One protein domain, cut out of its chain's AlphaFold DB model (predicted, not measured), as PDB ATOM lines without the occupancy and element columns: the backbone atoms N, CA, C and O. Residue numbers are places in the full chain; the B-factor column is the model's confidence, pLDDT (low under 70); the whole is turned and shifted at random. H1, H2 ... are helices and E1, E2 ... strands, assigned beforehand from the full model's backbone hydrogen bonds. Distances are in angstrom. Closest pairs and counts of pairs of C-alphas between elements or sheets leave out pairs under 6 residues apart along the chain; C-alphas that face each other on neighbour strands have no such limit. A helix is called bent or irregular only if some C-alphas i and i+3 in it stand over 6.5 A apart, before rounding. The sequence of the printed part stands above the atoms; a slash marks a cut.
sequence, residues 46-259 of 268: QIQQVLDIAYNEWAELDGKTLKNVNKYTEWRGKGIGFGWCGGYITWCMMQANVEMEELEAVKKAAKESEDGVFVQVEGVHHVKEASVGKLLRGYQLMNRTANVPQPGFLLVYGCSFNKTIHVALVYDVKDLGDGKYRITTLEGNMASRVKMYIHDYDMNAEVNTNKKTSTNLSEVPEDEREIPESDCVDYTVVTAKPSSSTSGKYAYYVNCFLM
ATOM      1  N   GLN A  46      32.512   1.016 -37.396       96.81
ATOM      2  CA  GLN A  46      32.185   0.146 -36.270       96.81
ATOM      3  C   GLN A  46      30.670  -0.036 -36.079       96.81
ATOM      4  O   GLN A  46      30.217  -1.120 -35.720       96.81
ATOM      5  N   ILE A  47      29.865   0.994 -36.349       98.00
ATOM      6  CA  ILE A  47      28.403   0.879 -36.323       98.00
ATOM      7  C   ILE A  47      27.905   0.078 -37.523       98.00
ATOM      8  O   ILE A  47      27.004  -0.740 -37.353       98.00
ATOM      9  N   GLN A  48      28.516   0.227 -38.701       97.81
ATOM     10  CA  GLN A  48      28.195  -0.631 -39.841       97.81
ATOM     11  C   GLN A  48      28.431  -2.113 -39.504       97.81
ATOM     12  O   GLN A  48      27.564  -2.940 -39.767       97.81
ATOM     13  N   GLN A  49      29.523  -2.447 -38.808       98.50
ATOM     14  CA  GLN A  49      29.767  -3.816 -38.329       98.50
ATOM     15  C   GLN A  49      28.651  -4.310 -37.391       98.50
ATOM     16  O   GLN A  49      28.212  -5.454 -37.509       98.50
ATOM     17  N   VAL A  50      28.145  -3.460 -36.484       98.81
ATOM     18  CA  VAL A  50      26.992  -3.796 -35.621       98.81
ATOM     19  C   VAL A  50      25.749  -4.115 -36.453       98.81
ATOM     20  O   VAL A  50      25.047  -5.083 -36.149       98.81
ATOM     21  N   LEU A  51      25.473  -3.315 -37.487       98.81
ATOM     22  CA  LEU A  51      24.342  -3.520 -38.394       98.81
ATOM     23  C   LEU A  51      24.477  -4.828 -39.176       98.81
ATOM     24  O   LEU A  51      23.514  -5.591 -39.243       98.81
ATOM     25  N   ASP A  52      25.672  -5.128 -39.685       98.69
ATOM     26  CA  ASP A  52      25.955  -6.368 -40.410       98.69
ATOM     27  C   ASP A  52      25.768  -7.596 -39.503       98.69
ATOM     28  O   ASP A  52      25.142  -8.579 -39.899       98.69
ATOM     29  N   ILE A  53      26.247  -7.534 -38.254       98.81
ATOM     30  CA  ILE A  53      26.037  -8.589 -37.249       98.81
ATOM     31  C   ILE A  53      24.543  -8.805 -36.995       98.81
ATOM     32  O   ILE A  53      24.075  -9.944 -37.004       98.81
ATOM     33  N   ALA A  54      23.784  -7.729 -36.785       98.75
ATOM     34  CA  ALA A  54      22.351  -7.815 -36.533       98.75
ATOM     35  C   ALA A  54      21.585  -8.386 -37.739       98.75
ATOM     36  O   ALA A  54      20.682  -9.209 -37.571       98.75
ATOM     37  N   TYR A  55      21.941  -7.971 -38.956       98.75
ATOM     38  CA  TYR A  55      21.324  -8.482 -40.177       98.75
ATOM     39  C   TYR A  55      21.615  -9.972 -40.362       98.75
ATOM     40  O   TYR A  55      20.693 -10.751 -40.607       98.75
ATOM     41  N   ASN A  56      22.871 -10.387 -40.171       98.56
ATOM     42  CA  ASN A  56      23.264 -11.791 -40.249       98.56
ATOM     43  C   ASN A  56      22.520 -12.637 -39.211       98.56
ATOM     44  O   ASN A  56      22.021 -13.703 -39.551       98.56
ATOM     45  N   GLU A  57      22.351 -12.150 -37.979       98.19
ATOM     46  CA  GLU A  57      21.548 -12.845 -36.968       98.19
ATOM     47  C   GLU A  57      20.090 -13.030 -37.382       98.19
ATOM     48  O   GLU A  57      19.522 -14.109 -37.208       98.19
ATOM     49  N   TRP A  58      19.466 -11.982 -37.919       98.31
ATOM     50  CA  TRP A  58      18.101 -12.063 -38.426       98.31
ATOM     51  C   TRP A  58      17.989 -13.074 -39.577       98.31
ATOM     52  O   TRP A  58      17.105 -13.936 -39.544       98.31
ATOM     53  N   ALA A  59      18.915 -13.015 -40.538       97.44
ATOM     54  CA  ALA A  59      18.939 -13.885 -41.708       97.44
ATOM     55  C   ALA A  59      19.216 -15.354 -41.346       97.44
ATOM     56  O   ALA A  59      18.538 -16.250 -41.840       97.44
ATOM     57  N   GLU A  60      20.177 -15.622 -40.459       97.50
ATOM     58  CA  GLU A  60      20.526 -16.981 -40.027       97.50
ATOM     59  C   GLU A  60      19.447 -17.620 -39.148       97.50
ATOM     60  O   GLU A  60      19.250 -18.839 -39.181       97.50
ATOM     61  N   LEU A  61      18.763 -16.821 -38.322       97.38
ATOM     62  CA  LEU A  61      17.683 -17.330 -37.487       97.38
ATOM     63  C   LEU A  61      16.426 -17.629 -38.292       97.38
ATOM     64  O   LEU A  61      15.700 -18.530 -37.880       97.38
ATOM     65  N   ASP A  62      16.156 -16.896 -39.374       95.81
ATOM     66  CA  ASP A  62      15.054 -17.151 -40.311       95.81
ATOM     67  C   ASP A  62      13.720 -17.469 -39.595       95.81
ATOM     68  O   ASP A  62      13.102 -18.525 -39.741       95.81
ATOM     69  N   GLY A  63      13.327 -16.596 -38.661       94.56
ATOM     70  CA  GLY A  63      12.088 -16.756 -37.889       94.56
ATOM     71  C   GLY A  63      12.107 -17.852 -36.808       94.56
ATOM     72  O   GLY A  63      11.076 -18.124 -36.181       94.56
ATOM     73  N   LYS A  64      13.257 -18.469 -36.515       96.81
ATOM     74  CA  LYS A  64      13.411 -19.440 -35.423       96.81
ATOM     75  C   LYS A  64      13.129 -18.811 -34.061       96.81
ATOM     76  O   LYS A  64      13.654 -17.759 -33.699       96.81
ATOM     77  N   THR A  65      12.344 -19.521 -33.250       97.31
ATOM     78  CA  THR A  65      12.100 -19.129 -31.857       97.31
ATOM     79  C   THR A  65      13.274 -19.489 -30.954       97.31
ATOM     80  O   THR A  65      13.879 -20.559 -31.063       97.31
ATOM     81  N   LEU A  66      13.568 -18.599 -30.012       97.25
ATOM     82  CA  LEU A  66      14.610 -18.768 -29.011       97.25
ATOM     83  C   LEU A  66      14.010 -18.875 -27.610       97.25
ATOM     84  O   LEU A  66      12.971 -18.299 -27.287       97.25
ATOM     85  N   LYS A  67      14.692 -19.634 -26.750       96.81
ATOM     86  CA  LYS A  67      14.351 -19.730 -25.327       96.81
ATOM     87  C   LYS A  67      14.723 -18.430 -24.613       96.81
ATOM     88  O   LYS A  67      15.580 -17.688 -25.074       96.81
ATOM     89  N   ASN A  68      14.125 -18.196 -23.444       94.88
ATOM     90  CA  ASN A  68      14.430 -17.029 -22.604       94.88
ATOM     91  C   ASN A  68      15.890 -16.989 -22.105       94.88
ATOM     92  O   ASN A  68      16.397 -15.923 -21.787       94.88
ATOM     93  N   VAL A  69      16.544 -18.151 -22.015       96.88
ATOM     94  CA  VAL A  69      17.993 -18.266 -21.810       96.88
ATOM     95  C   VAL A  69      18.607 -18.591 -23.166       96.88
ATOM     96  O   VAL A  69      18.304 -19.644 -23.734       96.88
ATOM     97  N   ASN A  70      19.405 -17.673 -23.700       97.12
ATOM     98  CA  ASN A  70      20.049 -17.791 -25.007       97.12
ATOM     99  C   ASN A  70      21.325 -16.924 -25.056       97.12
ATOM    100  O   ASN A  70      21.650 -16.233 -24.089       97.12
ATOM    101  N   LYS A  71      22.034 -16.917 -26.191       95.94
ATOM    102  CA  LYS A  71      23.291 -16.162 -26.351       95.94
ATOM    103  C   LYS A  71      23.176 -14.657 -26.044       95.94
ATOM    104  O   LYS A  71      24.130 -14.061 -25.553       95.94
ATOM    105  N   TYR A  72      22.000 -14.059 -26.238       97.69
ATOM    106  CA  TYR A  72      21.718 -12.648 -25.948       97.69
ATOM    107  C   TYR A  72      21.494 -12.355 -24.462       97.69
ATOM    108  O   TYR A  72      21.387 -11.191 -24.079       97.69
ATOM    109  N   THR A  73      21.388 -13.385 -23.619       96.94
ATOM    110  CA  THR A  73      21.245 -13.239 -22.164       96.94
ATOM    111  C   THR A  73      22.448 -13.769 -21.393       96.94
ATOM    112  O   THR A  73      22.755 -13.272 -20.310       96.94
ATOM    113  N   GLU A  74      23.171 -14.739 -21.956       95.00
ATOM    114  CA  GLU A  74      24.268 -15.446 -21.288       95.00
ATOM    115  C   GLU A  74      25.492 -14.579 -20.977       95.00
ATOM    116  O   GLU A  74      26.224 -14.888 -20.037       95.00
ATOM    117  N   TRP A  75      25.689 -13.461 -21.680       93.12
ATOM    118  CA  TRP A  75      26.765 -12.514 -21.369       93.12
ATOM    119  C   TRP A  75      26.601 -11.839 -19.996       93.12
ATOM    120  O   TRP A  75      27.577 -11.332 -19.441       93.12
ATOM    121  N   ARG A  76      25.396 -11.868 -19.402       91.19
ATOM    122  CA  ARG A  76      25.158 -11.468 -18.001       91.19
ATOM    123  C   ARG A  76      25.492 -12.563 -16.988       91.19
ATOM    124  O   ARG A  76      25.574 -12.277 -15.797       91.19
ATOM    125  N   GLY A  77      25.659 -13.799 -17.440       91.38
ATOM    126  CA  GLY A  77      25.933 -14.964 -16.611       91.38
ATOM    127  C   GLY A  77      25.261 -16.221 -17.160       91.38
ATOM    128  O   GLY A  77      24.142 -16.192 -17.678       91.38
ATOM    129  N   LYS A  78      25.942 -17.360 -17.011       92.19
ATOM    130  CA  LYS A  78      25.454 -18.655 -17.491       92.19
ATOM    131  C   LYS A  78      24.102 -19.002 -16.861       92.19
ATOM    132  O   LYS A  78      23.967 -19.008 -15.641       92.19
ATOM    133  N   GLY A  79      23.119 -19.343 -17.694       91.56
ATOM    134  CA  GLY A  79      21.783 -19.747 -17.242       91.56
ATOM    135  C   GLY A  79      20.840 -18.593 -16.877       91.56
ATOM    136  O   GLY A  79      19.707 -18.852 -16.476       91.56
ATOM    137  N   ILE A  80      21.271 -17.336 -17.019       90.88
ATOM    138  CA  ILE A  80      20.428 -16.164 -16.763       90.88
ATOM    139  C   ILE A  80      19.549 -15.889 -17.989       90.88
ATOM    140  O   ILE A  80      20.035 -15.862 -19.117       90.88
ATOM    141  N   GLY A  81      18.250 -15.671 -17.763       90.62
ATOM    142  CA  GLY A  81      17.287 -15.294 -18.798       90.62
ATOM    143  C   GLY A  81      16.476 -14.066 -18.395       90.62
ATOM    144  O   GLY A  81      16.143 -13.888 -17.224       90.62
ATOM    145  N   PHE A  82      16.149 -13.223 -19.368       92.62
ATOM    146  CA  PHE A  82      15.384 -11.984 -19.206       92.62
ATOM    147  C   PHE A  82      14.797 -11.554 -20.557       92.62
ATOM    148  O   PHE A  82      15.151 -12.109 -21.595       92.62
ATOM    149  N   GLY A  83      13.921 -10.542 -20.560       92.38
ATOM    150  CA  GLY A  83      13.448  -9.931 -21.804       92.38
ATOM    151  C   GLY A  83      14.624  -9.386 -22.615       92.38
ATOM    152  O   GLY A  83      15.270  -8.429 -22.199       92.38
ATOM    153  N   TRP A  84      14.922 -10.021 -23.745       97.06
ATOM    154  CA  TRP A  84      16.224  -9.912 -24.404       97.06
ATOM    155  C   TRP A  84      16.247  -8.961 -25.607       97.06
ATOM    156  O   TRP A  84      17.163  -9.039 -26.410       97.06
ATOM    157  N   CYS A  85      15.296  -8.024 -25.717       98.00
ATOM    158  CA  CYS A  85      15.331  -6.986 -26.757       98.00
ATOM    159  C   CYS A  85      16.572  -6.091 -26.634       98.00
ATOM    160  O   CYS A  85      17.372  -6.024 -27.560       98.00
ATOM    161  N   GLY A  86      16.816  -5.507 -25.455       98.19
ATOM    162  CA  GLY A  86      18.066  -4.784 -25.196       98.19
ATOM    163  C   GLY A  86      19.280  -5.713 -25.139       98.19
ATOM    164  O   GLY A  86      20.351  -5.348 -25.601       98.19
ATOM    165  N   GLY A  87      19.106  -6.947 -24.650       98.19
ATOM    166  CA  GLY A  87      20.181  -7.946 -24.606       98.19
ATOM    167  C   GLY A  87      20.727  -8.328 -25.984       98.19
ATOM    168  O   GLY A  87      21.933  -8.501 -26.124       98.19
ATOM    169  N   TYR A  88      19.853  -8.417 -26.989       98.69
ATOM    170  CA  TYR A  88      20.206  -8.648 -28.389       98.69
ATOM    171  C   TYR A  88      21.057  -7.507 -28.948       98.69
ATOM    172  O   TYR A  88      22.128  -7.756 -29.494       98.69
ATOM    173  N   ILE A  89      20.630  -6.257 -28.744       98.62
ATOM    174  CA  ILE A  89      21.365  -5.087 -29.238       98.62
ATOM    175  C   ILE A  89      22.722  -4.967 -28.546       98.62
ATOM    176  O   ILE A  89      23.740  -4.836 -29.220       98.62
ATOM    177  N   THR A  90      22.767  -5.079 -27.213       98.50
ATOM    178  CA  THR A  90      24.036  -5.063 -26.471       98.50
ATOM    179  C   THR A  90      24.952  -6.199 -26.919       98.50
ATOM    180  O   THR A  90      26.153  -5.992 -27.044       98.50
ATOM    181  N   TRP A  91      24.411  -7.383 -27.218       98.62
ATOM    182  CA  TRP A  91      25.203  -8.480 -27.771       98.62
ATOM    183  C   TRP A  91      25.789  -8.132 -29.151       98.62
ATOM    184  O   TRP A  91      26.976  -8.376 -29.352       98.62
ATOM    185  N   CYS A  92      25.026  -7.501 -30.054       98.75
ATOM    186  CA  CYS A  92      25.543  -7.039 -31.353       98.75
ATOM    187  C   CYS A  92      26.673  -6.010 -31.171       98.75
ATOM    188  O   CYS A  92      27.736  -6.148 -31.769       98.75
ATOM    189  N   MET A  93      26.486  -5.043 -30.264       98.62
ATOM    190  CA  MET A  93      27.515  -4.057 -29.893       98.62
ATOM    191  C   MET A  93      28.781  -4.735 -29.342       98.62
ATOM    192  O   MET A  93      29.896  -4.353 -29.686       98.62
ATOM    193  N   MET A  94      28.625  -5.781 -28.522       98.19
ATOM    194  CA  MET A  94      29.750  -6.563 -27.998       98.19
ATOM    195  C   MET A  94      30.493  -7.322 -29.097       98.19
ATOM    196  O   MET A  94      31.715  -7.386 -29.051       98.19
ATOM    197  N   GLN A  95      29.780  -7.901 -30.068       98.44
ATOM    198  CA  GLN A  95      30.410  -8.611 -31.186       98.44
ATOM    199  C   GLN A  95      31.224  -7.667 -32.088       98.44
ATOM    200  O   GLN A  95      32.257  -8.077 -32.609       98.44
ATOM    201  N   ALA A  96      30.810  -6.403 -32.216       98.25
ATOM    202  CA  ALA A  96      31.546  -5.360 -32.936       98.25
ATOM    203  C   ALA A  96      32.632  -4.657 -32.089       98.25
ATOM    204  O   ALA A  96      33.202  -3.652 -32.513       98.25
ATOM    205  N   ASN A  97      32.907  -5.146 -30.873       97.94
ATOM    206  CA  ASN A  97      33.860  -4.549 -29.929       97.94
ATOM    207  C   ASN A  97      33.614  -3.053 -29.643       97.94
ATOM    208  O   ASN A  97      34.567  -2.303 -29.437       97.94
ATOM    209  N   VAL A  98      32.352  -2.612 -29.631       98.12
ATOM    210  CA  VAL A  98      31.993  -1.234 -29.262       98.12
ATOM    211  C   VAL A  98      32.402  -0.960 -27.817       98.12
ATOM    212  O   VAL A  98      32.173  -1.791 -26.933       98.12
ATOM    213  N   GLU A  99      32.988   0.212 -27.565       97.19
ATOM    214  CA  GLU A  99      33.284   0.641 -26.203       97.19
ATOM    215  C   GLU A  99      31.987   0.769 -25.401       97.19
ATOM    216  O   GLU A  99      30.978   1.300 -25.878       97.19
ATOM    217  N   MET A 100      31.978   0.228 -24.185       97.00
ATOM    218  CA  MET A 100      30.764   0.207 -23.388       97.00
ATOM    219  C   MET A 100      31.018   0.150 -21.893       97.00
ATOM    220  O   MET A 100      31.855  -0.614 -21.412       97.00
ATOM    221  N   GLU A 101      30.183   0.874 -21.160       96.31
ATOM    222  CA  GLU A 101      30.202   0.926 -19.704       96.31
ATOM    223  C   GLU A 101      28.863   0.485 -19.110       96.31
ATOM    224  O   GLU A 101      27.784   0.663 -19.687       96.31
ATOM    225  N   GLU A 102      28.912  -0.102 -17.917       96.75
ATOM    226  CA  GLU A 102      27.698  -0.384 -17.149       96.75
ATOM    227  C   GLU A 102      27.059   0.936 -16.686       96.75
ATOM    228  O   GLU A 102      27.750   1.906 -16.372       96.75
ATOM    229  N   LEU A 103      25.731   0.972 -16.537       97.00
ATOM    230  CA  LEU A 103      25.024   2.196 -16.133       97.00
ATOM    231  C   LEU A 103      25.560   2.800 -14.822       97.00
ATOM    232  O   LEU A 103      25.542   4.017 -14.648       97.00
ATOM    233  N   GLU A 104      26.011   1.976 -13.876       96.62
ATOM    234  CA  GLU A 104      26.567   2.480 -12.616       96.62
ATOM    235  C   GLU A 104      27.909   3.204 -12.805       96.62
ATOM    236  O   GLU A 104      28.152   4.191 -12.109       96.62
ATOM    237  N   ALA A 105      28.733   2.791 -13.773       96.12
ATOM    238  CA  ALA A 105      29.954   3.506 -14.135       96.12
ATOM    239  C   ALA A 105      29.617   4.849 -14.802       96.12
ATOM    240  O   ALA A 105      30.109   5.886 -14.357       96.12
ATOM    241  N   VAL A 106      28.664   4.861 -15.742       95.62
ATOM    242  CA  VAL A 106      28.153   6.093 -16.379       95.62
ATOM    243  C   VAL A 106      27.598   7.073 -15.337       95.62
ATOM    244  O   VAL A 106      27.915   8.259 -15.348       95.62
ATOM    245  N   LYS A 107      26.801   6.590 -14.371       94.50
ATOM    246  CA  LYS A 107      26.273   7.412 -13.265       94.50
ATOM    247  C   LYS A 107      27.363   7.983 -12.373       94.50
ATOM    248  O   LYS A 107      27.165   9.056 -11.808       94.50
ATOM    249  N   LYS A 108      28.439   7.230 -12.146       94.31
ATOM    250  CA  LYS A 108      29.567   7.691 -11.344       94.31
ATOM    251  C   LYS A 108      30.309   8.797 -12.092       94.31
ATOM    252  O   LYS A 108      30.426   9.885 -11.542       94.31
ATOM    253  N   ALA A 109      30.682   8.554 -13.348       91.88
ATOM    254  CA  ALA A 109      31.358   9.532 -14.196       91.88
ATOM    255  C   ALA A 109      30.547  10.833 -14.335       91.88
ATOM    256  O   ALA A 109      31.082  11.914 -14.128       91.88
ATOM    257  N   ALA A 110      29.232  10.738 -14.556       91.19
ATOM    258  CA  ALA A 110      28.361  11.909 -14.658       91.19
ATOM    259  C   ALA A 110      28.264  12.731 -13.358       91.19
ATOM    260  O   ALA A 110      27.985  13.917 -13.411       91.19
ATOM    261  N   LYS A 111      28.471  12.134 -12.176       90.75
ATOM    262  CA  LYS A 111      28.524  12.890 -10.907       90.75
ATOM    263  C   LYS A 111      29.874  13.565 -10.680       90.75
ATOM    264  O   LYS A 111      29.949  14.495  -9.885       90.75
ATOM    265  N   GLU A 112      30.922  13.024 -11.291       90.44
ATOM    266  CA  GLU A 112      32.309  13.476 -11.163       90.44
ATOM    267  C   GLU A 112      32.693  14.483 -12.265       90.44
ATOM    268  O   GLU A 112      33.781  15.051 -12.204       90.44
ATOM    269  N   SER A 113      31.812  14.723 -13.244       87.38
ATOM    270  CA  SER A 113      32.003  15.698 -14.320       87.38
ATOM    271  C   SER A 113      31.903  17.148 -13.834       87.38
ATOM    272  O   SER A 113      31.396  17.429 -12.746       87.38
ATOM    273  N   GLU A 114      32.361  18.088 -14.667       78.19
ATOM    274  CA  GLU A 114      32.378  19.523 -14.345       78.19
ATOM    275  C   GLU A 114      30.989  20.092 -14.028       78.19
ATOM    276  O   GLU A 114      30.853  20.926 -13.131       78.19
ATOM    277  N   ASP A 115      29.952  19.631 -14.732       79.62
ATOM    278  CA  ASP A 115      28.568  20.037 -14.481       79.62
ATOM    279  C   ASP A 115      27.854  19.152 -13.444       79.62
ATOM    280  O   ASP A 115      26.789  19.529 -12.950       79.62
ATOM    281  N   GLY A 116      28.439  18.002 -13.083       77.69
ATOM    282  CA  GLY A 116      27.893  17.022 -12.143       77.69
ATOM    283  C   GLY A 116      26.585  16.367 -12.603       77.69
ATOM    284  O   GLY A 116      25.853  15.804 -11.775       77.69
ATOM    285  N   VAL A 117      26.249  16.485 -13.891       77.62
ATOM    286  CA  VAL A 117      24.978  16.026 -14.467       77.62
ATOM    287  C   VAL A 117      25.192  15.120 -15.677       77.62
ATOM    288  O   VAL A 117      24.458  14.131 -15.803       77.62
ATOM    289  N   PHE A 118      26.174  15.414 -16.531       85.19
ATOM    290  CA  PHE A 118      26.431  14.687 -17.772       85.19
ATOM    291  C   PHE A 118      27.859  14.168 -17.854       85.19
ATOM    292  O   PHE A 118      28.790  14.778 -17.339       85.19
ATOM    293  N   VAL A 119      28.042  13.041 -18.534       88.06
ATOM    294  CA  VAL A 119      29.364  12.565 -18.943       88.06
ATOM    295  C   VAL A 119      29.527  12.819 -20.436       88.06
ATOM    296  O   VAL A 119      28.653  12.461 -21.223       88.06
ATOM    297  N   GLN A 120      30.631  13.457 -20.817       86.06
ATOM    298  CA  GLN A 120      31.011  13.567 -22.220       86.06
ATOM    299  C   GLN A 120      31.663  12.260 -22.643       86.06
ATOM    300  O   GLN A 120      32.507  11.714 -21.933       86.06
ATOM    301  N   VAL A 121      31.223  11.754 -23.783       88.50
ATOM    302  CA  VAL A 121      31.757  10.548 -24.399       88.50
ATOM    303  C   VAL A 121      32.032  10.904 -25.845       88.50
ATOM    304  O   VAL A 121      31.192  11.545 -26.478       88.50
ATOM    305  N   GLU A 122      33.188  10.498 -26.348       88.00
ATOM    306  CA  GLU A 122      33.606  10.702 -27.734       88.00
ATOM    307  C   GLU A 122      33.400   9.408 -28.528       88.00
ATOM    308  O   GLU A 122      33.331   8.316 -27.959       88.00
ATOM    309  N   GLY A 123      33.233   9.532 -29.843       91.56
ATOM    310  CA  GLY A 123      33.128   8.383 -30.740       91.56
ATOM    311  C   GLY A 123      31.954   7.440 -30.443       91.56
ATOM    312  O   GLY A 123      30.909   7.823 -29.893       91.56
ATOM    313  N   VAL A 124      32.116   6.183 -30.854       96.38
ATOM    314  CA  VAL A 124      31.098   5.138 -30.719       96.38
ATOM    315  C   VAL A 124      31.100   4.570 -29.302       96.38
ATOM    316  O   VAL A 124      32.097   4.025 -28.842       96.38
ATOM    317  N   HIS A 125      29.957   4.641 -28.618       97.38
ATOM    318  CA  HIS A 125      29.823   4.149 -27.252       97.38
ATOM    319  C   HIS A 125      28.434   3.574 -26.960       97.38
ATOM    320  O   HIS A 125      27.400   4.076 -27.421       97.38
ATOM    321  N   HIS A 126      28.391   2.531 -26.132       98.31
ATOM    322  CA  HIS A 126      27.156   1.875 -25.719       98.31
ATOM    323  C   HIS A 126      27.027   1.738 -24.199       98.31
ATOM    324  O   HIS A 126      27.997   1.605 -23.465       98.31
ATOM    325  N   VAL A 127      25.791   1.721 -23.701       98.06
ATOM    326  CA  VAL A 127      25.515   1.383 -22.299       98.06
ATOM    327  C   VAL A 127      25.326  -0.123 -22.222       98.06
ATOM    328  O   VAL A 127      24.373  -0.646 -22.794       98.06
ATOM    329  N   LYS A 128      26.194  -0.829 -21.498       97.56
ATOM    330  CA  LYS A 128      26.174  -2.293 -21.390       97.56
ATOM    331  C   LYS A 128      25.012  -2.781 -20.521       97.56
ATOM    332  O   LYS A 128      25.209  -3.265 -19.415       97.56
ATOM    333  N   GLU A 129      23.774  -2.636 -20.985       97.69
ATOM    334  CA  GLU A 129      22.555  -2.957 -20.239       97.69
ATOM    335  C   GLU A 129      21.472  -3.574 -21.128       97.69
ATOM    336  O   GLU A 129      21.184  -3.092 -22.210       97.69
ATOM    337  N   ALA A 130      20.765  -4.591 -20.626       96.44
ATOM    338  CA  ALA A 130      19.642  -5.190 -21.358       96.44
ATOM    339  C   ALA A 130      18.293  -4.495 -21.093       96.44
ATOM    340  O   ALA A 130      17.343  -4.634 -21.861       96.44
ATOM    341  N   SER A 131      18.170  -3.788 -19.967       97.19
ATOM    342  CA  SER A 131      16.921  -3.128 -19.585       97.19
ATOM    343  C   SER A 131      16.741  -1.836 -20.378       97.19
ATOM    344  O   SER A 131      17.557  -0.928 -20.258       97.19
ATOM    345  N   VAL A 132      15.627  -1.715 -21.106       98.19
ATOM    346  CA  VAL A 132      15.300  -0.528 -21.920       98.19
ATOM    347  C   VAL A 132      15.351   0.767 -21.104       98.19
ATOM    348  O   VAL A 132      15.921   1.761 -21.542       98.19
ATOM    349  N   GLY A 133      14.811   0.759 -19.881       98.00
ATOM    350  CA  GLY A 133      14.849   1.933 -19.006       98.00
ATOM    351  C   GLY A 133      16.260   2.303 -18.544       98.00
ATOM    352  O   GLY A 133      16.562   3.482 -18.375       98.00
ATOM    353  N   LYS A 134      17.143   1.312 -18.375       98.06
ATOM    354  CA  LYS A 134      18.547   1.559 -18.039       98.06
ATOM    355  C   LYS A 134      19.353   2.060 -19.235       98.06
ATOM    356  O   LYS A 134      20.141   2.981 -19.049       98.06
ATOM    357  N   LEU A 135      19.116   1.503 -20.426       98.44
ATOM    358  CA  LEU A 135      19.668   2.010 -21.684       98.44
ATOM    359  C   LEU A 135      19.304   3.487 -21.843       98.44
ATOM    360  O   LEU A 135      20.193   4.334 -21.850       98.44
ATOM    361  N   LEU A 136      18.006   3.809 -21.828       98.31
ATOM    362  CA  LEU A 136      17.528   5.190 -21.911       98.31
ATOM    363  C   LEU A 136      18.212   6.088 -20.873       98.31
ATOM    364  O   LEU A 136      18.705   7.160 -21.213       98.31
ATOM    365  N   ARG A 137      18.288   5.644 -19.612       97.44
ATOM    366  CA  ARG A 137      18.911   6.445 -18.556       97.44
ATOM    367  C   ARG A 137      20.398   6.702 -18.801       97.44
ATOM    368  O   ARG A 137      20.851   7.807 -18.522       97.44
ATOM    369  N   GLY A 138      21.150   5.710 -19.270       97.56
ATOM    370  CA  GLY A 138      22.575   5.875 -19.551       97.56
ATOM    371  C   GLY A 138      22.809   6.846 -20.707       97.56
ATOM    372  O   GLY A 138      23.572   7.791 -20.556       97.56
ATOM    373  N   TYR A 139      22.057   6.713 -21.801       97.38
ATOM    374  CA  TYR A 139      22.142   7.643 -22.930       97.38
ATOM    375  C   TYR A 139      21.712   9.071 -22.572       97.38
ATOM    376  O   TYR A 139      22.336  10.022 -23.029       97.38
ATOM    377  N   GLN A 140      20.728   9.255 -21.687       95.12
ATOM    378  CA  GLN A 140      20.389  10.582 -21.153       95.12
ATOM    379  C   GLN A 140      21.529  11.203 -20.335       95.12
ATOM    380  O   GLN A 140      21.722  12.413 -20.387       95.12
ATOM    381  N   LEU A 141      22.270  10.398 -19.568       95.12
ATOM    382  CA  LEU A 141      23.439  10.864 -18.813       95.12
ATOM    383  C   LEU A 141      24.625  11.203 -19.723       95.12
ATOM    384  O   LEU A 141      25.437  12.038 -19.351       95.12
ATOM    385  N   MET A 142      24.701  10.595 -20.906       93.81
ATOM    386  CA  MET A 142      25.688  10.929 -21.939       93.81
ATOM    387  C   MET A 142      25.231  12.070 -22.859       93.81
ATOM    388  O   MET A 142      25.911  12.377 -23.828       93.81
ATOM    389  N   ASN A 143      24.049  12.656 -22.621       91.81
ATOM    390  CA  ASN A 143      23.417  13.620 -23.527       91.81
ATOM    391  C   ASN A 143      23.267  13.093 -24.977       91.81
ATOM    392  O   ASN A 143      23.393  13.829 -25.950       91.81
ATOM    393  N   ARG A 144      22.991  11.792 -25.127       93.94
ATOM    394  CA  ARG A 144      22.946  11.065 -26.405       93.94
ATOM    395  C   ARG A 144      21.545  10.518 -26.715       93.94
ATOM    396  O   ARG A 144      21.365   9.330 -26.981       93.94
ATOM    397  N   THR A 145      20.530  11.383 -26.648       94.94
ATOM    398  CA  THR A 145      19.140  11.058 -27.028       94.94
ATOM    399  C   THR A 145      18.592  12.015 -28.075       94.94
ATOM    400  O   THR A 145      18.897  13.205 -28.023       94.94
ATOM    401  N   ALA A 146      17.725  11.505 -28.944       94.25
ATOM    402  CA  ALA A 146      17.312  12.141 -30.185       94.25
ATOM    403  C   ALA A 146      15.849  11.865 -30.560       94.25
ATOM    404  O   ALA A 146      15.213  10.955 -30.025       94.25
ATOM    405  N   ASN A 147      15.337  12.634 -31.519       93.19
ATOM    406  CA  ASN A 147      14.047  12.426 -32.186       93.19
ATOM    407  C   ASN A 147      14.173  12.135 -33.692       93.19
ATOM    408  O   ASN A 147      13.217  11.637 -34.270       93.19
ATOM    409  N   VAL A 148      15.321  12.407 -34.316       94.19
ATOM    410  CA  VAL A 148      15.589  12.041 -35.715       94.19
ATOM    411  C   VAL A 148      16.264  10.661 -35.751       94.19
ATOM    412  O   VAL A 148      17.267  10.471 -35.054       94.19
ATOM    413  N   PRO A 149      15.729   9.685 -36.508       96.38
ATOM    414  CA  PRO A 149      16.342   8.367 -36.647       96.38
ATOM    415  C   PRO A 149      17.632   8.424 -37.472       96.38
ATOM    416  O   PRO A 149      17.745   9.196 -38.419       96.38
ATOM    417  N   GLN A 150      18.580   7.548 -37.144       96.94
ATOM    418  CA  GLN A 150      19.794   7.302 -37.927       96.94
ATOM    419  C   GLN A 150      20.095   5.795 -37.927       96.94
ATOM    420  O   GLN A 150      19.805   5.136 -36.919       96.94
ATOM    421  N   PRO A 151      20.672   5.227 -39.002       97.50
ATOM    422  CA  PRO A 151      21.165   3.851 -38.988       97.50
ATOM    423  C   PRO A 151      22.104   3.604 -37.800       97.50
ATOM    424  O   PRO A 151      22.975   4.407 -37.495       97.50
ATOM    425  N   GLY A 152      21.910   2.506 -37.079       98.19
ATOM    426  CA  GLY A 152      22.672   2.158 -35.879       98.19
ATOM    427  C   GLY A 152      22.185   2.804 -34.581       98.19
ATOM    428  O   GLY A 152      22.636   2.405 -33.506       98.19
ATOM    429  N   PHE A 153      21.243   3.752 -34.625       98.50
ATOM    430  CA  PHE A 153      20.596   4.241 -33.407       98.50
ATOM    431  C   PHE A 153      19.703   3.172 -32.781       98.50
ATOM    432  O   PHE A 153      19.205   2.260 -33.444       98.50
ATOM    433  N   LEU A 154      19.460   3.306 -31.477       98.75
ATOM    434  CA  LEU A 154      18.481   2.472 -30.786       98.75
ATOM    435  C   LEU A 154      17.151   3.208 -30.720       98.75
ATOM    436  O   LEU A 154      17.082   4.296 -30.158       98.75
ATOM    437  N   LEU A 155      16.081   2.598 -31.206       98.62
ATOM    438  CA  LEU A 155      14.725   3.116 -31.075       98.62
ATOM    439  C   LEU A 155      14.119   2.596 -29.769       98.62
ATOM    440  O   LEU A 155      13.958   1.391 -29.588       98.62
ATOM    441  N   VAL A 156      13.754   3.494 -28.852       98.75
ATOM    442  CA  VAL A 156      12.989   3.145 -27.645       98.75
ATOM    443  C   VAL A 156      11.501   3.280 -27.931       98.75
ATOM    444  O   VAL A 156      10.999   4.389 -28.125       98.75
ATOM    445  N   TYR A 157      10.774   2.167 -27.882       98.50
ATOM    446  CA  TYR A 157       9.319   2.202 -27.947       98.50
ATOM    447  C   TYR A 157       8.708   2.481 -26.576       98.50
ATOM    448  O   TYR A 157       9.131   1.950 -25.538       98.50
ATOM    449  N   GLY A 158       7.629   3.256 -26.597       97.06
ATOM    450  CA  GLY A 158       6.682   3.394 -25.505       97.06
ATOM    451  C   GLY A 158       5.286   2.921 -25.903       97.06
ATOM    452  O   GLY A 158       4.973   2.709 -27.067       97.06
ATOM    453  N   CYS A 159       4.422   2.773 -24.910       94.88
ATOM    454  CA  CYS A 159       2.974   2.692 -25.057       94.88
ATOM    455  C   CYS A 159       2.317   3.454 -23.891       94.88
ATOM    456  O   CYS A 159       3.006   3.993 -23.019       94.88
ATOM    457  N   SER A 160       0.987   3.533 -23.862       91.38
ATOM    458  CA  SER A 160       0.229   4.320 -22.868       91.38
ATOM    459  C   SER A 160       0.608   4.067 -21.399       91.38
ATOM    460  O   SER A 160       0.533   4.976 -20.578       91.38
ATOM    461  N   PHE A 161       1.008   2.837 -21.055       90.00
ATOM    462  CA  PHE A 161       1.259   2.403 -19.677       90.00
ATOM    463  C   PHE A 161       2.741   2.142 -19.368       90.00
ATOM    464  O   PHE A 161       3.081   1.881 -18.216       90.00
ATOM    465  N   ASN A 162       3.624   2.181 -20.370       92.50
ATOM    466  CA  ASN A 162       5.059   1.960 -20.197       92.50
ATOM    467  C   ASN A 162       5.843   2.688 -21.299       92.50
ATOM    468  O   ASN A 162       5.724   2.344 -22.469       92.50
ATOM    469  N   LYS A 163       6.675   3.667 -20.926       94.44
ATOM    470  CA  LYS A 163       7.464   4.486 -21.868       94.44
ATOM    471  C   LYS A 163       8.739   3.806 -22.388       94.44
ATOM    472  O   LYS A 163       9.423   4.358 -23.240       94.44
ATOM    473  N   THR A 164       9.086   2.646 -21.843       96.56
ATOM    474  CA  THR A 164      10.298   1.884 -22.172       96.56
ATOM    475  C   THR A 164       9.917   0.417 -22.346       96.56
ATOM    476  O   THR A 164      10.438  -0.461 -21.656       96.56
ATOM    477  N   ILE A 165       8.897   0.162 -23.172       96.25
ATOM    478  CA  ILE A 165       8.294  -1.170 -23.315       96.25
ATOM    479  C   ILE A 165       9.161  -2.096 -24.171       96.25
ATOM    480  O   ILE A 165       9.210  -3.297 -23.906       96.25
ATOM    481  N   HIS A 166       9.862  -1.539 -25.158       98.25
ATOM    482  CA  HIS A 166      10.714  -2.277 -26.081       98.25
ATOM    483  C   HIS A 166      11.851  -1.390 -26.604       98.25
ATOM    484  O   HIS A 166      11.779  -0.164 -26.496       98.25
ATOM    485  N   VAL A 167      12.899  -2.009 -27.144       98.75
ATOM    486  CA  VAL A 167      13.997  -1.318 -27.822       98.75
ATOM    487  C   VAL A 167      14.387  -2.083 -29.075       98.75
ATOM    488  O   VAL A 167      14.411  -3.313 -29.052       98.75
ATOM    489  N   ALA A 168      14.708  -1.349 -30.127       98.75
ATOM    490  CA  ALA A 168      15.039  -1.862 -31.444       98.75
ATOM    491  C   ALA A 168      16.332  -1.232 -31.965       98.75
ATOM    492  O   ALA A 168      16.679  -0.127 -31.550       98.75
ATOM    493  N   LEU A 169      17.043  -1.924 -32.856       98.88
ATOM    494  CA  LEU A 169      18.181  -1.360 -33.583       98.88
ATOM    495  C   LEU A 169      17.683  -0.838 -34.930       98.88
ATOM    496  O   LEU A 169      17.104  -1.604 -35.697       98.88
ATOM    497  N   VAL A 170      17.884   0.446 -35.214       98.81
ATOM    498  CA  VAL A 170      17.551   1.041 -36.514       98.81
ATOM    499  C   VAL A 170      18.567   0.538 -37.534       98.81
ATOM    500  O   VAL A 170      19.750   0.825 -37.408       98.81
ATOM    501  N   TYR A 171      18.118  -0.244 -38.507       98.56
ATOM    502  CA  TYR A 171      18.959  -0.800 -39.565       98.56
ATOM    503  C   TYR A 171      19.072   0.150 -40.755       98.56
ATOM    504  O   TYR A 171      20.174   0.411 -41.221       98.56
ATOM    505  N   ASP A 172      17.942   0.700 -41.203       97.56
ATOM    506  CA  ASP A 172      17.889   1.622 -42.336       97.56
ATOM    507  C   ASP A 172      16.870   2.741 -42.091       97.56
ATOM    508  O   ASP A 172      15.903   2.572 -41.335       97.56
ATOM    509  N   VAL A 173      17.111   3.895 -42.715       97.50
ATOM    510  CA  VAL A 173      16.279   5.094 -42.613       97.50
ATOM    511  C   VAL A 173      16.159   5.743 -43.984       97.50
ATOM    512  O   VAL A 173      17.150   6.185 -44.563       97.50
ATOM    513  N   LYS A 174      14.925   5.905 -44.458       95.81
ATOM    514  CA  LYS A 174      14.601   6.706 -45.639       95.81
ATOM    515  C   LYS A 174      13.836   7.952 -45.208       95.81
ATOM    516  O   LYS A 174      12.761   7.850 -44.622       95.81
ATOM    517  N   ASP A 175      14.388   9.119 -45.515       95.81
ATOM    518  CA  ASP A 175      13.704  10.401 -45.344       95.81
ATOM    519  C   ASP A 175      12.527  10.503 -46.334       95.81
ATOM    520  O   ASP A 175      12.690  10.275 -47.537       95.81
ATOM    521  N   LEU A 176      11.333  10.792 -45.814       95.81
ATOM    522  CA  LEU A 176      10.100  10.973 -46.587       95.81
ATOM    523  C   LEU A 176       9.695  12.455 -46.695       95.81
ATOM    524  O   LEU A 176       8.678  12.760 -47.320       95.81
ATOM    525  N   GLY A 177      10.476  13.368 -46.109       94.31
ATOM    526  CA  GLY A 177      10.174  14.791 -45.996       94.31
ATOM    527  C   GLY A 177       9.237  15.126 -44.830       94.31
ATOM    528  O   GLY A 177       8.606  14.258 -44.228       94.31
ATOM    529  N   ASP A 178       9.144  16.416 -44.497       94.25
ATOM    530  CA  ASP A 178       8.219  16.964 -43.488       94.25
ATOM    531  C   ASP A 178       8.314  16.302 -42.093       94.25
ATOM    532  O   ASP A 178       7.321  16.181 -41.368       94.25
ATOM    533  N   GLY A 179       9.518  15.867 -41.702       94.31
ATOM    534  CA  GLY A 179       9.765  15.178 -40.432       94.31
ATOM    535  C   GLY A 179       9.238  13.739 -40.389       94.31
ATOM    536  O   GLY A 179       9.012  13.195 -39.303       94.31
ATOM    537  N   LYS A 180       9.018  13.122 -41.553       97.19
ATOM    538  CA  LYS A 180       8.607  11.725 -41.680       97.19
ATOM    539  C   LYS A 180       9.744  10.864 -42.199       97.19
ATOM    540  O   LYS A 180      10.475  11.253 -43.103       97.19
ATOM    541  N   TYR A 181       9.840   9.657 -41.660       97.94
ATOM    542  CA  TYR A 181      10.910   8.720 -41.973       97.94
ATOM    543  C   TYR A 181      10.345   7.318 -42.116       97.94
ATOM    544  O   TYR A 181       9.610   6.872 -41.242       97.94
ATOM    545  N   ARG A 182      10.739   6.582 -43.150       98.19
ATOM    546  CA  ARG A 182      10.573   5.130 -43.160       98.19
ATOM    547  C   ARG A 182      11.750   4.512 -42.428       98.19
ATOM    548  O   ARG A 182      12.894   4.695 -42.833       98.19
ATOM    549  N   ILE A 183      11.459   3.808 -41.345       98.19
ATOM    550  CA  ILE A 183      12.448   3.162 -40.489       98.19
ATOM    551  C   ILE A 183      12.353   1.648 -40.647       98.19
ATOM    552  O   ILE A 183      11.284   1.065 -40.469       98.19
ATOM    553  N   THR A 184      13.485   1.018 -40.943       98.62
ATOM    554  CA  THR A 184      13.652  -0.436 -40.878       98.62
ATOM    555  C   THR A 184      14.408  -0.757 -39.602       98.62
ATOM    556  O   THR A 184      15.502  -0.234 -39.383       98.62
ATOM    557  N   THR A 185      13.861  -1.615 -38.750       98.81
ATOM    558  CA  THR A 185      14.485  -2.017 -37.488       98.81
ATOM    559  C   THR A 185      14.732  -3.516 -37.428       98.81
ATOM    560  O   THR A 185      13.991  -4.307 -38.005       98.81
ATOM    561  N   LEU A 186      15.765  -3.913 -36.685       98.75
ATOM    562  CA  LEU A 186      16.036  -5.293 -36.292       98.75
ATOM    563  C   LEU A 186      15.840  -5.428 -34.780       98.75
ATOM    564  O   LEU A 186      16.487  -4.748 -33.978       98.75
ATOM    565  N   GLU A 187      14.923  -6.304 -34.383       98.38
ATOM    566  CA  GLU A 187      14.365  -6.339 -33.032       98.38
ATOM    567  C   GLU A 187      14.467  -7.733 -32.418       98.38
ATOM    568  O   GLU A 187      13.953  -8.717 -32.955       98.38
ATOM    569  N   GLY A 188      15.104  -7.821 -31.252       98.00
ATOM    570  CA  GLY A 188      15.154  -9.047 -30.466       98.00
ATOM    571  C   GLY A 188      13.917  -9.218 -29.585       98.00
ATOM    572  O   GLY A 188      13.318  -8.259 -29.116       98.00
ATOM    573  N   ASN A 189      13.580 -10.459 -29.251       96.94
ATOM    574  CA  ASN A 189      12.500 -10.839 -28.342       96.94
ATOM    575  C   ASN A 189      11.095 -10.452 -28.822       96.94
ATOM    576  O   ASN A 189      10.172 -10.318 -28.014       96.94
ATOM    577  N   MET A 190      10.912 -10.336 -30.135       95.56
ATOM    578  CA  MET A 190       9.606 -10.116 -30.748       95.56
ATOM    579  C   MET A 190       8.941 -11.465 -31.002       95.56
ATOM    580  O   MET A 190       9.352 -12.232 -31.866       95.56
ATOM    581  N   ALA A 191       7.968 -11.810 -30.151       94.06
ATOM    582  CA  ALA A 191       7.386 -13.156 -30.081       94.06
ATOM    583  C   ALA A 191       8.462 -14.264 -29.978       94.06
ATOM    584  O   ALA A 191       8.391 -15.288 -30.663       94.06
ATOM    585  N   SER A 192       9.466 -14.032 -29.124       96.44
ATOM    586  CA  SER A 192      10.624 -14.911 -28.911       96.44
ATOM    587  C   SER A 192      11.495 -15.142 -30.156       96.44
ATOM    588  O   SER A 192      12.117 -16.196 -30.268       96.44
ATOM    589  N   ARG A 193      11.554 -14.181 -31.084       97.62
ATOM    590  CA  ARG A 193      12.368 -14.219 -32.312       97.62
ATOM    591  C   ARG A 193      13.174 -12.933 -32.481       97.62
ATOM    592  O   ARG A 193      12.944 -11.964 -31.756       97.62
ATOM    593  N   VAL A 194      14.108 -12.955 -33.429       98.31
ATOM    594  CA  VAL A 194      14.639 -11.739 -34.055       98.31
ATOM    595  C   VAL A 194      13.744 -11.432 -35.256       98.31
ATOM    596  O   VAL A 194      13.509 -12.319 -36.077       98.31
ATOM    597  N   LYS A 195      13.189 -10.222 -35.324       98.31
ATOM    598  CA  LYS A 195      12.299  -9.780 -36.406       98.31
ATOM    599  C   LYS A 195      12.784  -8.468 -37.004       98.31
ATOM    600  O   LYS A 195      13.370  -7.651 -36.301       98.31
ATOM    601  N   MET A 196      12.477  -8.278 -38.277       98.62
ATOM    602  CA  MET A 196      12.556  -7.010 -38.971       98.62
ATOM    603  C   MET A 196      11.182  -6.340 -38.944       98.62
ATOM    604  O   MET A 196      10.174  -6.986 -39.247       98.62
ATOM    605  N   TYR A 197      11.150  -5.064 -38.582       98.44
ATOM    606  CA  TYR A 197       9.954  -4.231 -38.652       98.44
ATOM    607  C   TYR A 197      10.205  -3.040 -39.567       98.44
ATOM    608  O   TYR A 197      11.307  -2.493 -39.573       98.44
ATOM    609  N   ILE A 198       9.202  -2.658 -40.357       98.44
ATOM    610  CA  ILE A 198       9.306  -1.520 -41.277       98.44
ATOM    611  C   ILE A 198       8.063  -0.645 -41.133       98.44
ATOM    612  O   ILE A 198       6.944  -1.084 -41.406       98.44
ATOM    613  N   HIS A 199       8.259   0.599 -40.704       97.25
ATOM    614  CA  HIS A 199       7.177   1.544 -40.425       97.25
ATOM    615  C   HIS A 199       7.521   2.944 -40.914       97.25
ATOM    616  O   HIS A 199       8.688   3.328 -40.944       97.25
ATOM    617  N   ASP A 200       6.489   3.730 -41.198       98.38
ATOM    618  CA  ASP A 200       6.636   5.170 -41.354       98.38
ATOM    619  C   ASP A 200       6.476   5.827 -39.971       98.38
ATOM    620  O   ASP A 200       5.508   5.579 -39.250       98.38
ATOM    621  N   TYR A 201       7.456   6.630 -39.580       98.38
ATOM    622  CA  TYR A 201       7.543   7.377 -38.331       98.38
ATOM    623  C   TYR A 201       7.345   8.867 -38.608       98.38
ATOM    624  O   TYR A 201       8.050   9.438 -39.434       98.38
ATOM    625  N   ASP A 202       6.415   9.502 -37.896       97.88
ATOM    626  CA  ASP A 202       6.160  10.944 -37.961       97.88
ATOM    627  C   ASP A 202       6.650  11.616 -36.672       97.88
ATOM    628  O   ASP A 202       6.032  11.491 -35.610       97.88
ATOM    629  N   MET A 203       7.762  12.348 -36.743       95.50
ATOM    630  CA  MET A 203       8.335  12.997 -35.560       95.50
ATOM    631  C   MET A 203       7.483  14.155 -35.023       95.50
ATOM    632  O   MET A 203       7.647  14.551 -33.868       95.50
ATOM    633  N   ASN A 204       6.586  14.693 -35.852       95.19
ATOM    634  CA  ASN A 204       5.713  15.818 -35.531       95.19
ATOM    635  C   ASN A 204       4.364  15.359 -34.958       95.19
ATOM    636  O   ASN A 204       3.604  16.173 -34.427       95.19
ATOM    637  N   ALA A 205       4.050  14.063 -35.036       95.38
ATOM    638  CA  ALA A 205       2.810  13.515 -34.510       95.38
ATOM    639  C   ALA A 205       2.756  13.575 -32.972       95.38
ATOM    640  O   ALA A 205       3.612  13.044 -32.257       95.38
ATOM    641  N   GLU A 206       1.683  14.163 -32.438       92.81
ATOM    642  CA  GLU A 206       1.440  14.195 -30.997       92.81
ATOM    643  C   GLU A 206       0.967  12.834 -30.465       92.81
ATOM    644  O   GLU A 206      -0.088  12.308 -30.836       92.81
ATOM    645  N   VAL A 207       1.704  12.285 -29.499       93.44
ATOM    646  CA  VAL A 207       1.330  11.042 -28.818       93.44
ATOM    647  C   VAL A 207       0.596  11.342 -27.510       93.44
ATOM    648  O   VAL A 207       1.188  11.719 -26.498       93.44
ATOM    649  N   ASN A 208      -0.712  11.090 -27.484       91.00
ATOM    650  CA  ASN A 208      -1.518  11.133 -26.270       91.00
ATOM    651  C   ASN A 208      -1.490   9.777 -25.550       91.00
ATOM    652  O   ASN A 208      -2.273   8.872 -25.853       91.00
ATOM    653  N   THR A 209      -0.647   9.663 -24.524       86.75
ATOM    654  CA  THR A 209      -0.474   8.425 -23.748       86.75
ATOM    655  C   THR A 209      -1.713   7.997 -22.953       86.75
ATOM    656  O   THR A 209      -1.722   6.899 -22.410       86.75
ATOM    657  N   ASN A 210      -2.779   8.802 -22.888       86.88
ATOM    658  CA  ASN A 210      -4.053   8.393 -22.281       86.88
ATOM    659  C   ASN A 210      -4.971   7.641 -23.263       86.88
ATOM    660  O   ASN A 210      -5.979   7.066 -22.846       86.88
ATOM    661  N   LYS A 211      -4.655   7.627 -24.567       87.31
ATOM    662  CA  LYS A 211      -5.430   6.935 -25.608       87.31
ATOM    663  C   LYS A 211      -4.718   5.657 -26.061       87.31
ATOM    664  O   LYS A 211      -3.504   5.625 -26.206       87.31
ATOM    665  N   LYS A 212      -5.486   4.593 -26.327       87.94
ATOM    666  CA  LYS A 212      -4.934   3.262 -26.662       87.94
ATOM    667  C   LYS A 212      -4.247   3.183 -28.017       87.94
ATOM    668  O   LYS A 212      -3.315   2.410 -28.179       87.94
ATOM    669  N   THR A 213      -4.748   3.947 -28.975       90.62
ATOM    670  CA  THR A 213      -4.327   3.913 -30.377       90.62
ATOM    671  C   THR A 213      -3.451   5.105 -30.747       90.62
ATOM    672  O   THR A 213      -3.129   5.258 -31.916       90.62
ATOM    673  N   SER A 214      -3.105   5.979 -29.793       93.62
ATOM    674  CA  SER A 214      -2.253   7.128 -30.097       93.62
ATOM    675  C   SER A 214      -0.840   6.641 -30.363       93.62
ATOM    676  O   SER A 214      -0.223   6.032 -29.490       93.62
ATOM    677  N   THR A 215      -0.349   6.928 -31.558       97.19
ATOM    678  CA  THR A 215       0.982   6.559 -32.018       97.19
ATOM    679  C   THR A 215       1.493   7.610 -32.997       97.19
ATOM    680  O   THR A 215       0.711   8.405 -33.516       97.19
ATOM    681  N   ASN A 216       2.801   7.608 -33.206       97.81
ATOM    682  CA  ASN A 216       3.519   8.343 -34.240       97.81
ATOM    683  C   ASN A 216       4.084   7.392 -35.315       97.81
ATOM    684  O   ASN A 216       5.034   7.738 -36.005       97.81
ATOM    685  N   LEU A 217       3.515   6.187 -35.420       98.19
ATOM    686  CA  LEU A 217       3.856   5.170 -36.409       98.19
ATOM    687  C   LEU A 217       2.657   4.878 -37.311       98.19
ATOM    688  O   LEU A 217       1.516   4.810 -36.842       98.19
ATOM    689  N   SER A 218       2.929   4.621 -38.583       97.81
ATOM    690  CA  SER A 218       1.976   4.087 -39.549       97.81
ATOM    691  C   SER A 218       2.583   2.936 -40.343       97.81
ATOM    692  O   SER A 218       3.801   2.822 -40.488       97.81
ATOM    693  N   GLU A 219       1.715   2.069 -40.852       97.38
ATOM    694  CA  GLU A 219       2.125   1.020 -41.781       97.38
ATOM    695  C   GLU A 219       2.598   1.645 -43.095       97.38
ATOM    696  O   GLU A 219       2.032   2.638 -43.556       97.38
ATOM    697  N   VAL A 220       3.610   1.036 -43.705       97.50
ATOM    698  CA  VAL A 220       4.085   1.416 -45.040       97.50
ATOM    699  C   VAL A 220       2.993   1.111 -46.077       97.50
ATOM    700  O   VAL A 220       2.430   0.006 -46.027       97.50
ATOM    701  N   PRO A 221       2.692   2.026 -47.022       96.38
ATOM    702  CA  PRO A 221       1.782   1.753 -48.135       96.38
ATOM    703  C   PRO A 221       2.166   0.475 -48.889       96.38
ATOM    704  O   PRO A 221       3.344   0.234 -49.134       96.38
ATOM    705  N   GLU A 222       1.185  -0.368 -49.228       95.38
ATOM    706  CA  GLU A 222       1.432  -1.697 -49.818       95.38
ATOM    707  C   GLU A 222       2.255  -1.643 -51.114       95.38
ATOM    708  O   GLU A 222       3.102  -2.506 -51.337       95.38
ATOM    709  N   ASP A 223       2.043  -0.621 -51.943       96.19
ATOM    710  CA  ASP A 223       2.750  -0.390 -53.204       96.19
ATOM    711  C   ASP A 223       4.200   0.080 -53.026       96.19
ATOM    712  O   ASP A 223       4.978   0.053 -53.980       96.19
ATOM    713  N   GLU A 224       4.587   0.449 -51.806       95.62
ATOM    714  CA  GLU A 224       5.947   0.844 -51.445       95.62
ATOM    715  C   GLU A 224       6.690  -0.212 -50.603       95.62
ATOM    716  O   GLU A 224       7.805   0.041 -50.134       95.62
ATOM    717  N   ARG A 225       6.089  -1.388 -50.371       96.00
ATOM    718  CA  ARG A 225       6.719  -2.490 -49.626       96.00
ATOM    719  C   ARG A 225       7.685  -3.248 -50.532       96.00
ATOM    720  O   ARG A 225       7.277  -3.959 -51.446       96.00
ATOM    721  N   GLU A 226       8.977  -3.118 -50.250       91.75
ATOM    722  CA  GLU A 226      10.040  -3.734 -51.056       91.75
ATOM    723  C   GLU A 226      10.405  -5.151 -50.582       91.75
ATOM    724  O   GLU A 226      10.836  -5.986 -51.379       91.75
ATOM    725  N   ILE A 227      10.205  -5.447 -49.293       92.62
ATOM    726  CA  ILE A 227      10.516  -6.751 -48.695       92.62
ATOM    727  C   ILE A 227       9.210  -7.514 -48.440       92.62
ATOM    728  O   ILE A 227       8.331  -6.976 -47.761       92.62
ATOM    729  N   PRO A 228       9.052  -8.756 -48.935       93.44
ATOM    730  CA  PRO A 228       7.858  -9.551 -48.670       93.44
ATOM    731  C   PRO A 228       7.631  -9.791 -47.173       93.44
ATOM    732  O   PRO A 228       8.560 -10.123 -46.435       93.44
ATOM    733  N   GLU A 229       6.376  -9.677 -46.741       94.94
ATOM    734  CA  GLU A 229       5.972 -10.049 -45.384       94.94
ATOM    735  C   GLU A 229       6.235 -11.524 -45.096       94.94
ATOM    736  O   GLU A 229       6.060 -12.403 -45.945       94.94
ATOM    737  N   SER A 230       6.635 -11.797 -43.860       94.25
ATOM    738  CA  SER A 230       6.901 -13.145 -43.376       94.25
ATOM    739  C   SER A 230       6.812 -13.194 -41.851       94.25
ATOM    740  O   SER A 230       6.593 -12.189 -41.175       94.25
ATOM    741  N   ASP A 231       7.052 -14.362 -41.259       89.12
ATOM    742  CA  ASP A 231       7.134 -14.485 -39.799       89.12
ATOM    743  C   ASP A 231       8.267 -13.637 -39.184       89.12
ATOM    744  O   ASP A 231       8.236 -13.350 -37.979       89.12
ATOM    745  N   CYS A 232       9.252 -13.217 -39.988       93.12
ATOM    746  CA  CYS A 232      10.399 -12.416 -39.572       93.12
ATOM    747  C   CYS A 232      10.459 -11.011 -40.204       93.12
ATOM    748  O   CYS A 232      11.381 -10.281 -39.850       93.12
ATOM    749  N   VAL A 233       9.492 -10.608 -41.046       97.06
ATOM    750  CA  VAL A 233       9.354  -9.252 -41.634       97.06
ATOM    751  C   VAL A 233       7.913  -8.776 -41.488       97.06
ATOM    752  O   VAL A 233       6.997  -9.451 -41.951       97.06
ATOM    753  N   ASP A 234       7.701  -7.628 -40.850       96.56
ATOM    754  CA  ASP A 234       6.369  -7.165 -40.453       96.56
ATOM    755  C   ASP A 234       6.228  -5.644 -40.621       96.56
ATOM    756  O   ASP A 234       7.091  -4.878 -40.195       96.56
ATOM    757  N   TYR A 235       5.130  -5.204 -41.236       97.25
ATOM    758  CA  TYR A 235       4.837  -3.785 -41.468       97.25
ATOM    759  C   TYR A 235       3.789  -3.223 -40.499       97.25
ATOM    760  O   TYR A 235       3.503  -2.024 -40.524       97.25
ATOM    761  N   THR A 236       3.217  -4.062 -39.627       94.81
ATOM    762  CA  THR A 236       2.112  -3.676 -38.743       94.81
ATOM    763  C   THR A 236       2.591  -2.925 -37.506       94.81
ATOM    764  O   THR A 236       3.571  -3.304 -36.864       94.81
ATOM    765  N   VAL A 237       1.857  -1.885 -37.097       94.94
ATOM    766  CA  VAL A 237       2.184  -1.168 -35.856       94.94
ATOM    767  C   VAL A 237       2.007  -2.104 -34.658       94.94
ATOM    768  O   VAL A 237       0.900  -2.548 -34.331       94.94
ATOM    769  N   VAL A 238       3.113  -2.372 -33.964       94.81
ATOM    770  CA  VAL A 238       3.143  -3.276 -32.813       94.81
ATOM    771  C   VAL A 238       2.190  -2.796 -31.717       94.81
ATOM    772  O   VAL A 238       2.073  -1.608 -31.411       94.81
ATOM    773  N   THR A 239       1.509  -3.744 -31.073       94.12
ATOM    774  CA  THR A 239       0.623  -3.462 -29.940       94.12
ATOM    775  C   THR A 239       0.933  -4.372 -28.754       94.12
ATOM    776  O   THR A 239       1.200  -5.562 -28.916       94.12
ATOM    777  N   ALA A 240       0.836  -3.845 -27.531       90.00
ATOM    778  CA  ALA A 240       0.988  -4.632 -26.305       90.00
ATOM    779  C   ALA A 240      -0.213  -4.513 -25.376       90.00
ATOM    780  O   ALA A 240      -1.049  -3.618 -25.484       90.00
ATOM    781  N   LYS A 241      -0.287  -5.431 -24.417       89.06
ATOM    782  CA  LYS A 241      -1.328  -5.469 -23.397       89.06
ATOM    783  C   LYS A 241      -0.684  -5.660 -22.020       89.06
ATOM    784  O   LYS A 241       0.184  -6.524 -21.901       89.06
ATOM    785  N   PRO A 242      -1.087  -4.903 -20.980       84.38
ATOM    786  CA  PRO A 242      -0.604  -5.149 -19.626       84.38
ATOM    787  C   PRO A 242      -1.006  -6.551 -19.168       84.38
ATOM    788  O   PRO A 242      -2.146  -6.964 -19.390       84.38
ATOM    789  N   SER A 243      -0.106  -7.254 -18.482       80.00
ATOM    790  CA  SER A 243      -0.327  -8.630 -18.011       80.00
ATOM    791  C   SER A 243      -1.561  -8.784 -17.115       80.00
ATOM    792  O   SER A 243      -2.212  -9.823 -17.139       80.00
ATOM    793  N   SER A 244      -1.914  -7.743 -16.359       76.69
ATOM    794  CA  SER A 244      -3.061  -7.715 -15.445       76.69
ATOM    795  C   SER A 244      -4.364  -7.210 -16.073       76.69
ATOM    796  O   SER A 244      -5.392  -7.160 -15.399       76.69
ATOM    797  N   SER A 245      -4.354  -6.787 -17.341       75.81
ATOM    798  CA  SER A 245      -5.501  -6.101 -17.934       75.81
ATOM    799  C   SER A 245      -6.418  -7.051 -18.697       75.81
ATOM    800  O   SER A 245      -5.965  -7.872 -19.485       75.81
ATOM    801  N   THR A 246      -7.733  -6.874 -18.571       70.56
ATOM    802  CA  THR A 246      -8.719  -7.437 -19.511       70.56
ATOM    803  C   THR A 246      -8.961  -6.519 -20.711       70.56
ATOM    804  O   THR A 246      -9.544  -6.949 -21.702       70.56
ATOM    805  N   SER A 247      -8.462  -5.279 -20.664       69.75
ATOM    806  CA  SER A 247      -8.669  -4.271 -21.705       69.75
ATOM    807  C   SER A 247      -7.956  -4.608 -23.030       69.75
ATOM    808  O   SER A 247      -7.140  -5.531 -23.102       69.75
ATOM    809  N   GLY A 248      -8.318  -3.882 -24.095       82.38
ATOM    810  CA  GLY A 248      -7.711  -4.005 -25.430       82.38
ATOM    811  C   GLY A 248      -6.209  -3.691 -25.481       82.38
ATOM    812  O   GLY A 248      -5.631  -3.224 -24.500       82.38
ATOM    813  N   LYS A 249      -5.588  -3.964 -26.631       90.00
ATOM    814  CA  LYS A 249      -4.163  -3.700 -26.871       90.00
ATOM    815  C   LYS A 249      -3.900  -2.196 -27.052       90.00
ATOM    816  O   LYS A 249      -4.804  -1.439 -27.404       90.00
ATOM    817  N   TYR A 250      -2.667  -1.791 -26.791       93.38
ATOM    818  CA  TYR A 250      -2.177  -0.420 -26.854       93.38
ATOM    819  C   TYR A 250      -1.072  -0.345 -27.903       93.38
ATOM    820  O   TYR A 250      -0.151  -1.162 -27.852       93.38
ATOM    821  N   ALA A 251      -1.180   0.603 -28.829       96.06
ATOM    822  CA  ALA A 251      -0.194   0.818 -29.879       96.06
ATOM    823  C   ALA A 251       1.148   1.264 -29.296       96.06
ATOM    824  O   ALA A 251       1.201   1.995 -28.300       96.06
ATOM    825  N   TYR A 252       2.223   0.782 -29.909       97.31
ATOM    826  CA  TYR A 252       3.556   1.314 -29.690       97.31
ATOM    827  C   TYR A 252       3.677   2.670 -30.361       97.31
ATOM    828  O   TYR A 252       3.017   2.940 -31.361       97.31
ATOM    829  N   TYR A 253       4.525   3.511 -29.794       97.94
ATOM    830  CA  TYR A 253       4.993   4.756 -30.378       97.94
ATOM    831  C   TYR A 253       6.503   4.852 -30.172       97.94
ATOM    832  O   TYR A 253       7.042   4.294 -29.209       97.94
ATOM    833  N   VAL A 254       7.184   5.581 -31.046       98.06
ATOM    834  CA  VAL A 254       8.585   5.963 -30.871       98.06
ATOM    835  C   VAL A 254       8.663   6.998 -29.757       98.06
ATOM    836  O   VAL A 254       8.131   8.100 -29.894       98.06
ATOM    837  N   ASN A 255       9.288   6.644 -28.634       96.94
ATOM    838  CA  ASN A 255       9.516   7.571 -27.526       96.94
ATOM    839  C   ASN A 255      10.716   8.480 -27.826       96.94
ATOM    840  O   ASN A 255      10.618   9.696 -27.711       96.94
ATOM    841  N   CYS A 256      11.843   7.878 -28.205       97.50
ATOM    842  CA  CYS A 256      13.058   8.575 -28.623       97.50
ATOM    843  C   CYS A 256      14.035   7.590 -29.274       97.50
ATOM    844  O   CYS A 256      13.842   6.371 -29.202       97.50
ATOM    845  N   PHE A 257      15.110   8.135 -29.831       98.38
ATOM    846  CA  PHE A 257      16.280   7.396 -30.276       98.38
ATOM    847  C   PHE A 257      17.444   7.604 -29.307       98.38
ATOM    848  O   PHE A 257      17.598   8.677 -28.720       98.38
ATOM    849  N   LEU A 258      18.261   6.575 -29.126       98.31
ATOM    850  CA  LEU A 258      19.519   6.633 -28.390       98.31
ATOM    851  C   LEU A 258      20.649   6.623 -29.410       98.31
ATOM    852  O   LEU A 258      20.574   5.859 -30.373       98.31
ATOM    853  N   MET A 259      21.667   7.454 -29.193       96.81
ATOM    854  CA  MET A 259      22.715   7.742 -30.171       96.81
ATOM    855  C   MET A 259      24.041   7.070 -29.773       96.81
ATOM    856  O   MET A 259      24.806   7.668 -29.013       96.81
TER     857      MET A 259
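This is residues 46 to 259 of the 268 residues of the protein "Peptidase C51 domain-containing protein" of Clostridiales bacterium (UniProt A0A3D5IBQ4). A strongly twisted sheet of six strands is folded back on itself at its long strand E4, and helices H1, H3 and H5 cover one face of it. Beyond these helices lies a small parallel pair, E1 and E2, with H4 packed on H5 at the end away from E7, while long loops reach out at the other end. The printed part has 214 residues, with five named helices and eight named strands in the order H1 H2 H3 E1 H4 E2 H5 E3 E4 E5 E6 E7 E8. The large sheet, E7 E6 E5 E4 E3 E8, is antiparallel, and the class is mixed, helices and strands. The whole is compact, with a radius of gyration of the C-alphas of 17.0 A and spans of 51 by 38 by 37 A.

H1, residues 46 to 61, begins at C-alpha 46 (32.185, 0.146, -36.270) and is 22.7 A long. H2 is residues 71 to 74, H3 residues 85 to 95, E1 residues 99 to 101, H4 residues 103 to 112, E2 residues 125 to 127 and H5 residues 132 to 141. E3 is residues 154 to 159. E4, residues 162 to 177, is 29.3 A long and bends by 96 degrees at residue 171 (18.959, -0.800, -39.565). E5, residues 180 to 190, is 24.4 A, and E6, residues 193 to 202, is 26.5 A. E7 is residues 217 to 219, and E8, residues 253 to 258, ends at (19.519, 6.633, -28.390).

E3 to E7 form a meander, each strand the antiparallel neighbour of the one before. N and O within hydrogen-bond range include N 157 and O 166 of E3 and E4 at 2.9 A, N 174 and O 182 of E4 and E5 at 2.9 A, N 183 and O 199 of E5 and E6 at 2.8 A, N 218 and O 200 of E7 and E6 at 2.8 A, and N 156 and O 256 of E3 and E8 at 2.9 A. In this folded sheet, one sheet bent back into two leaves, E7 E6 E5 face E3 E8 with E4 as the hinge. H1, H3 and H5 lie on the same face, at heights over the sheet of 9.2, 9.0 and 9.0 A. H1 touches H3 with residues 50 to 54 alone, the closest C-alphas being those of Val 50 and Cys 92, 5.6 A. H2 touches H3, the C-alphas of Tyr 72 and Tyr 88 being closest at 4.9 A. H4 touches H5 at a shallow tilt of 19 degrees, the same way, closest at the C-alphas of Leu 103 and Gly 138, 5.6 A. E1, H4 and E2 form a strand-helix-strand unit, two parallel strands with a helix between, with a right-handed crossover; N 126 and O 99 are 2.9 A apart. Every O i to N i+4 pair is within hydrogen-bond range in H1, H3, H4 and H5; H2 is too short for such a pair, and its one O i to N i+3 pair is not within range.

The C-alphas of Glu 112 and Asp 223, the two farthest apart, are 53.2 A from each other. The printed part has no cut. The links H4 to E2, H5 to E3, E6 to E7 and E7 to E8 are long, the last with 33 residues. The mean pLDDT of the printed part is 94.8, and residue 247 is under 70.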